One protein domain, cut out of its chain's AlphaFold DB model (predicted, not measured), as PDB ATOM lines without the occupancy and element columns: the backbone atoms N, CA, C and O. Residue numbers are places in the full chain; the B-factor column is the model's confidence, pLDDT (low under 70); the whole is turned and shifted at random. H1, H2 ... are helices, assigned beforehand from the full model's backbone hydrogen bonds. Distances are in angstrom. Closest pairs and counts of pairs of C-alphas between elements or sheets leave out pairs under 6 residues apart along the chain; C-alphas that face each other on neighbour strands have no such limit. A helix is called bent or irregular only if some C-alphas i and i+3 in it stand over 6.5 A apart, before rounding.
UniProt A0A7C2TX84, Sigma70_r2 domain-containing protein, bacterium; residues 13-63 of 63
ATOM      1  N   GLU A  13      48.337  18.838 -27.301       91.50
ATOM      2  CA  GLU A  13      49.120  20.065 -27.487       91.50
ATOM      3  C   GLU A  13      48.388  21.311 -26.960       91.50
ATOM      4  O   GLU A  13      48.964  22.152 -26.261       91.50
ATOM      5  N   ARG A  14      47.075  21.399 -27.198       92.62
ATOM      6  CA  ARG A  14      46.246  22.507 -26.707       92.62
ATOM      7  C   ARG A  14      46.041  22.440 -25.197       92.62
ATOM      8  O   ARG A  14      46.019  23.479 -24.535       92.62
ATOM      9  N   LEU A  15      45.867  21.240 -24.647       92.69
ATOM     10  CA  LEU A  15      45.772  21.043 -23.202       92.69
ATOM     11  C   LEU A  15      47.093  21.383 -22.509       92.69
ATOM     12  O   LEU A  15      47.070  22.090 -21.507       92.69
ATOM     13  N   ILE A  16      48.229  20.966 -23.069       91.88
ATOM     14  CA  ILE A  16      49.572  21.267 -22.561       91.88
ATOM     15  C   ILE A  16      49.810  22.777 -22.553       91.88
ATOM     16  O   ILE A  16      50.209  23.319 -21.526       91.88
ATOM     17  N   SER A  17      49.498  23.477 -23.649       94.75
ATOM     18  CA  SER A  17      49.630  24.939 -23.714       94.75
ATOM     19  C   SER A  17      48.792  25.645 -22.638       94.75
ATOM     20  O   SER A  17      49.268  26.568 -21.979       94.75
ATOM     21  N   ARG A  18      47.564  25.172 -22.384       94.00
ATOM     22  CA  ARG A  18      46.717  25.689 -21.298       94.00
ATOM     23  C   ARG A  18      47.285  25.376 -19.911       94.00
ATOM     24  O   ARG A  18      47.276  26.257 -19.057       94.00
ATOM     25  N   CYS A  19      47.819  24.172 -19.696       93.69
ATOM     26  CA  CYS A  19      48.484  23.810 -18.439       93.69
ATOM     27  C   CYS A  19      49.675  24.730 -18.159       93.69
ATOM     28  O   CYS A  19      49.805  25.250 -17.057       93.69
ATOM     29  N   GLN A  20      50.501  24.991 -19.176       93.19
ATOM     30  CA  GLN A  20      51.636  25.916 -19.085       93.19
ATOM     31  C   GLN A  20      51.196  27.352 -18.762       93.19
ATOM     32  O   GLN A  20      51.941  28.091 -18.124       93.19
ATOM     33  N   ALA A  21      49.980  27.739 -19.154       95.44
ATOM     34  CA  ALA A  21      49.363  29.013 -18.792       95.44
ATOM     35  C   ALA A  21      48.701  29.019 -17.392       95.44
ATOM     36  O   ALA A  21      48.103  30.025 -17.012       95.44
ATOM     37  N   GLY A  22      48.795  27.927 -16.623       93.38
ATOM     38  CA  GLY A  22      48.252  27.804 -15.262       93.38
ATOM     39  C   GLY A  22      46.831  27.234 -15.174       93.38
ATOM     40  O   GLY A  22      46.216  27.269 -14.108       93.38
ATOM     41  N   ASP A  23      46.282  26.706 -16.269       94.50
ATOM     42  CA  ASP A  23      44.938  26.127 -16.288       94.50
ATOM     43  C   ASP A  23      44.917  24.711 -15.684       94.50
ATOM     44  O   ASP A  23      45.152  23.709 -16.366       94.50
ATOM     45  N   MET A  24      44.578  24.620 -14.396       91.19
ATOM     46  CA  MET A  24      44.471  23.334 -13.694       91.19
ATOM     47  C   MET A  24      43.369  22.415 -14.247       91.19
ATOM     48  O   MET A  24      43.453  21.197 -14.092       91.19
ATOM     49  N   GLN A  25      42.337  22.955 -14.905       93.38
ATOM     50  CA  GLN A  25      41.297  22.117 -15.512       93.38
ATOM     51  C   GLN A  25      41.846  21.381 -16.736       93.38
ATOM     52  O   GLN A  25      41.533  20.210 -16.941       93.38
ATOM     53  N   ALA A  26      42.708  22.033 -17.523       92.69
ATOM     54  CA  ALA A  26      43.390  21.381 -18.637       92.69
ATOM     55  C   ALA A  26      44.291  20.228 -18.160       92.69
ATOM     56  O   ALA A  26      44.322  19.173 -18.799       92.69
ATOM     57  N   PHE A  27      44.943  20.392 -17.004       91.56
ATOM     58  CA  PHE A  27      45.756  19.339 -16.398       91.56
ATOM     59  C   PHE A  27      44.902  18.134 -15.997       91.56
ATOM     60  O   PHE A  27      45.226  17.004 -16.356       91.56
ATOM     61  N   GLY A  28      43.751  18.371 -15.357       92.75
ATOM     62  CA  GLY A  28      42.800  17.309 -15.017       92.75
ATOM     63  C   GLY A  28      42.360  16.481 -16.231       92.75
ATOM     64  O   GLY A  28      42.292  15.257 -16.150       92.75
ATOM     65  N   VAL A  29      42.142  17.121 -17.387       94.06
ATOM     66  CA  VAL A  29      41.799  16.409 -18.633       94.06
ATOM     67  C   VAL A  29      42.956  15.528 -19.121       94.06
ATOM     68  O   VAL A  29      42.719  14.389 -19.530       94.06
ATOM     69  N   LEU A  30      44.203  16.008 -19.050       92.06
ATOM     70  CA  LEU A  30      45.384  15.206 -19.403       92.06
ATOM     71  C   LEU A  30      45.564  14.012 -18.460       92.06
ATOM     72  O   LEU A  30      45.805  12.897 -18.927       92.06
ATOM     73  N   VAL A  31      45.402  14.220 -17.150       93.00
ATOM     74  CA  VAL A  31      45.473  13.148 -16.146       93.00
ATOM     75  C   VAL A  31      44.418  12.085 -16.436       93.00
ATOM     76  O   VAL A  31      44.749  10.909 -16.554       93.00
ATOM     77  N   GLU A  32      43.160  12.476 -16.639       93.06
ATOM     78  CA  GLU A  32      42.072  11.538 -16.929       93.06
ATOM     79  C   GLU A  32      42.307  10.730 -18.211       93.06
ATOM     80  O   GLU A  32      42.033   9.527 -18.252       93.06
ATOM     81  N   LYS A  33      42.886  11.362 -19.238       92.00
ATOM     82  CA  LYS A  33      43.241  10.703 -20.500       92.00
ATOM     83  C   LYS A  33      44.388   9.700 -20.333       92.00
ATOM     84  O   LYS A  33      44.356   8.625 -20.936       92.00
ATOM     85  N   HIS A  34      45.390  10.021 -19.510       92.81
ATOM     86  CA  HIS A  34      46.631   9.242 -19.405       92.81
ATOM     87  C   HIS A  34      46.690   8.282 -18.213       92.81
ATOM     88  O   HIS A  34      47.478   7.333 -18.262       92.81
ATOM     89  N   LYS A  35      45.832   8.431 -17.194       93.31
ATOM     90  CA  LYS A  35      45.884   7.648 -15.943       93.31
ATOM     91  C   LYS A  35      45.890   6.140 -16.159       93.31
ATOM     92  O   LYS A  35      46.674   5.425 -15.548       93.31
ATOM     93  N   ARG A  36      45.066   5.642 -17.087       94.19
ATOM     94  CA  ARG A  36      44.970   4.201 -17.363       94.19
ATOM     95  C   ARG A  36      46.257   3.668 -17.986       94.19
ATOM     96  O   ARG A  36      46.708   2.585 -17.635       94.19
ATOM     97  N   ARG A  37      46.850   4.424 -18.913       94.50
ATOM     98  CA  ARG A  37      48.110   4.043 -19.558       94.50
ATOM     99  C   ARG A  37      49.260   4.094 -18.556       94.50
ATOM    100  O   ARG A  37      49.999   3.124 -18.469       94.50
ATOM    101  N   ALA A  38      49.346   5.164 -17.766       94.19
ATOM    102  CA  ALA A  38      50.338   5.303 -16.703       94.19
ATOM    103  C   ALA A  38      50.257   4.149 -15.692       94.19
ATOM    104  O   ALA A  38      51.281   3.560 -15.357       94.19
ATOM    105  N   TYR A  39      49.043   3.761 -15.290       96.31
ATOM    106  CA  TYR A  39      48.814   2.614 -14.419       96.31
ATOM    107  C   TYR A  39      49.354   1.304 -15.003       96.31
ATOM    108  O   TYR A  39      50.117   0.609 -14.341       96.31
ATOM    109  N   TYR A  40      49.006   0.961 -16.248       97.44
ATOM    110  CA  TYR A  40      49.478  -0.290 -16.853       97.44
ATOM    111  C   TYR A  40      50.984  -0.287 -17.120       97.44
ATOM    112  O   TYR A  40      51.627  -1.328 -16.992       97.44
ATOM    113  N   THR A  41      51.563   0.873 -17.441       97.31
ATOM    114  CA  THR A  41      53.018   1.029 -17.512       97.31
ATOM    115  C   THR A  41      53.656   0.766 -16.148       97.31
ATOM    116  O   THR A  41      54.582  -0.036 -16.071       97.31
ATOM    117  N   ALA A  42      53.138   1.363 -15.071       96.81
ATOM    118  CA  ALA A  42      53.631   1.121 -13.717       96.81
ATOM    119  C   ALA A  42      53.461  -0.350 -13.303       96.81
ATOM    120  O   ALA A  42      54.395  -0.944 -12.773       96.81
ATOM    121  N   LEU A  43      52.323  -0.972 -13.628       97.88
ATOM    122  CA  LEU A  43      52.053  -2.384 -13.351       97.88
ATOM    123  C   LEU A  43      53.061  -3.308 -14.036       97.88
ATOM    124  O   LEU A  43      53.553  -4.238 -13.403       97.88
ATOM    125  N   GLY A  44      53.414  -3.034 -15.293       97.50
ATOM    126  CA  GLY A  44      54.447  -3.790 -16.003       97.50
ATOM    127  C   GLY A  44      55.844  -3.652 -15.388       97.50
ATOM    128  O   GLY A  44      56.650  -4.569 -15.518       97.50
ATOM    129  N   LEU A  45      56.128  -2.538 -14.707       96.56
ATOM    130  CA  LEU A  45      57.418  -2.278 -14.062       96.56
ATOM    131  C   LEU A  45      57.524  -2.911 -12.670       96.56
ATOM    132  O   LEU A  45      58.564  -3.471 -12.334       96.56
ATOM    133  N   VAL A  46      56.470  -2.806 -11.855       97.12
ATOM    134  CA  VAL A  46      56.511  -3.204 -10.434       97.12
ATOM    135  C   VAL A  46      55.844  -4.551 -10.154       97.12
ATOM    136  O   VAL A  46      56.044  -5.116  -9.082       97.12
ATOM    137  N   GLY A  47      55.021  -5.065 -11.074       95.75
ATOM    138  CA  GLY A  47      54.331  -6.358 -10.947       95.75
ATOM    139  C   GLY A  47      53.271  -6.436  -9.839       95.75
ATOM    140  O   GLY A  47      52.675  -7.491  -9.639       95.75
ATOM    141  N   SER A  48      53.023  -5.338  -9.122       97.31
ATOM    142  CA  SER A  48      52.073  -5.236  -8.011       97.31
ATOM    143  C   SER A  48      51.034  -4.160  -8.299       97.31
ATOM    144  O   SER A  48      51.380  -3.034  -8.654       97.31
ATOM    145  N   HIS A  49      49.755  -4.496  -8.120       96.19
ATOM    146  CA  HIS A  49      48.647  -3.566  -8.337       96.19
ATOM    147  C   HIS A  49      48.717  -2.348  -7.404       96.19
ATOM    148  O   HIS A  49      48.521  -1.229  -7.876       96.19
ATOM    149  N   ASP A  50      49.035  -2.557  -6.124       96.50
ATOM    150  CA  ASP A  50      49.081  -1.487  -5.122       96.50
ATOM    151  C   ASP A  50      50.248  -0.531  -5.387       96.50
ATOM    152  O   ASP A  50      50.065   0.683  -5.439       96.50
ATOM    153  N   ALA A  51      51.437  -1.078  -5.660       96.19
ATOM    154  CA  ALA A  51      52.605  -0.267  -5.993       96.19
ATOM    155  C   ALA A  51      52.421   0.474  -7.329       96.19
ATOM    156  O   ALA A  51      52.857   1.612  -7.475       96.19
ATOM    157  N   ALA A  52      51.749  -0.141  -8.306       96.94
ATOM    158  CA  ALA A  52      51.456   0.510  -9.578       96.94
ATOM    159  C   ALA A  52      50.496   1.690  -9.405       96.94
ATOM    160  O   ALA A  52      50.656   2.724 -10.058       96.94
ATOM    161  N   LEU A  53      49.504   1.541  -8.525       95.50
ATOM    162  CA  LEU A  53      48.573   2.608  -8.202       95.50
ATOM    163  C   LEU A  53      49.304   3.785  -7.545       95.50
ATOM    164  O   LEU A  53      49.127   4.912  -7.996       95.50
ATOM    165  N   ASP A  54      50.164   3.514  -6.565       95.81
ATOM    166  CA  ASP A  54      50.945   4.536  -5.859       95.81
ATOM    167  C   ASP A  54      51.898   5.288  -6.805       95.81
ATOM    168  O   ASP A  54      51.806   6.505  -6.961       95.81
ATOM    169  N   VAL A  55      52.720   4.554  -7.565       95.31
ATOM    170  CA  VAL A  55      53.686   5.138  -8.514       95.31
ATOM    171  C   VAL A  55      52.993   5.945  -9.612       95.31
ATOM    172  O   VAL A  55      53.441   7.037  -9.962       95.31
ATOM    173  N   SER A  56      51.903   5.420 -10.182       93.88
ATOM    174  CA  SER A  56      51.187   6.129 -11.248       93.88
ATOM    175  C   SER A  56      50.503   7.398 -10.744       93.88
ATOM    176  O   SER A  56      50.467   8.381 -11.479       93.88
ATOM    177  N   GLN A  57      50.008   7.414  -9.504       91.50
ATOM    178  CA  GLN A  57      49.456   8.621  -8.890       91.50
ATOM    179  C   GLN A  57      50.549   9.643  -8.577       91.50
ATOM    180  O   GLN A  57      50.415  10.809  -8.950       91.50
ATOM    181  N   GLU A  58      51.651   9.215  -7.959       93.25
ATOM    182  CA  GLU A  58      52.770  10.097  -7.627       93.25
ATOM    183  C   GLU A  58      53.362  10.769  -8.877       93.25
ATOM    184  O   GLU A  58      53.706  11.952  -8.844       93.25
ATOM    185  N   ALA A  59      53.401  10.054 -10.006       91.06
ATOM    186  CA  ALA A  59      53.851  10.602 -11.282       91.06
ATOM    187  C   ALA A  59      53.025  11.816 -11.747       91.06
ATOM    188  O   ALA A  59      53.591  12.733 -12.337       91.06
ATOM    189  N   PHE A  60      51.718  11.853 -11.469       88.81
ATOM    190  CA  PHE A  60      50.875  13.011 -11.784       88.81
ATOM    191  C   PHE A  60      50.922  14.095 -10.705       88.81
ATOM    192  O   PHE A  60      50.722  15.257 -11.023       88.81
ATOM    193  N   VAL A  61      51.203  13.755  -9.445       87.56
ATOM    194  CA  VAL A  61      51.352  14.755  -8.369       87.56
ATOM    195  C   VAL A  61      52.644  15.566  -8.525       87.56
ATOM    196  O   VAL A  61      52.695  16.723  -8.118       87.56
ATOM    197  N   ARG A  62      53.690  14.969  -9.109       83.19
ATOM    198  CA  ARG A  62      54.991  15.620  -9.342       83.19
ATOM    199  C   ARG A  62      55.088  16.402 -10.663       83.19
ATOM    200  O   ARG A  62      56.123  17.030 -10.879       83.19
ATOM    201  N   ALA A  63      54.090  16.303 -11.542       78.62
ATOM    202  CA  ALA A  63      54.068  16.946 -12.863       78.62
ATOM    203  C   ALA A  63      53.627  18.414 -12.782       78.62
ATOM    204  O   ALA A  63      54.186  19.219 -13.563       78.62
TER     205      ALA A  63
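Overview. This is residues 13 to 63 of the 63 residues of the protein "Sigma70_r2 domain-containing protein" of bacterium (UniProt A0A7C2TX84). One long bent helix, H2, runs the length of a small rod, and a shorter helix folds back on each of its two arms: H1 on H2a at one end, H3 on H2b at the other. H1 and H3 stay apart. The printed part has 51 residues with three named helices, in the order H1, H2, H3, and no named strand; the class is all helix. The whole is only just loose, close to compact, with a radius of gyration of the C-alphas of 12.2 A and spans of 36 by 16 by 12 A.

Arrangement. H2, residues 24 to 46, was assigned by its hydrogen bonds as one helix but is bent: C-alphas 33 and 36 are 7.4 A apart. Its arms, H2a of residues 24 to 33 and H2b of residues 36 to 46, stand at a steep tilt of 64 degrees. H3, residues 49 to 61, touches H2b, closest at the C-alphas of Ala 42 and Ala 52, 4.7 A apart, at a steep tilt of 57 degrees, opposite ways. H2a and H3 are close but not clearly touching; their closest C-alphas, Val 31 and Phe 60, are 6.9 A apart. H1, residues 13 to 20, and H2a form a helical hairpin and touch, closest at the C-alphas of Leu 15 and Ala 26, 5.2 A apart. Their steep tilt is 45 degrees, opposite ways. H1 is apart from H2b and H3. In H1, H2a and H2b every O i to N i+4 pair is within hydrogen-bond range; in H3, 8 of 9 are.

Along the chain. H2a measures 14.4 A from first to last C-alpha, H2b 15.4 A, H3 18.5 A and H1 10.5 A. H2a begins at C-alpha 24 (44.471, 23.334, -13.694). H1 begins at C-alpha 13 (49.120, 20.065, -27.487), and H3 ends at C-alpha 61 (51.352, 14.755, -8.369).

Size, cuts and confidence. The two C-alphas farthest apart, those of Ala 21 and Gly 47, are 36.6 A apart. The printed part has no cut, and both links, H1 to H2 and H2 to H3, are tight. The mean pLDDT of the printed part is 93.6, and no printed residue is under 70.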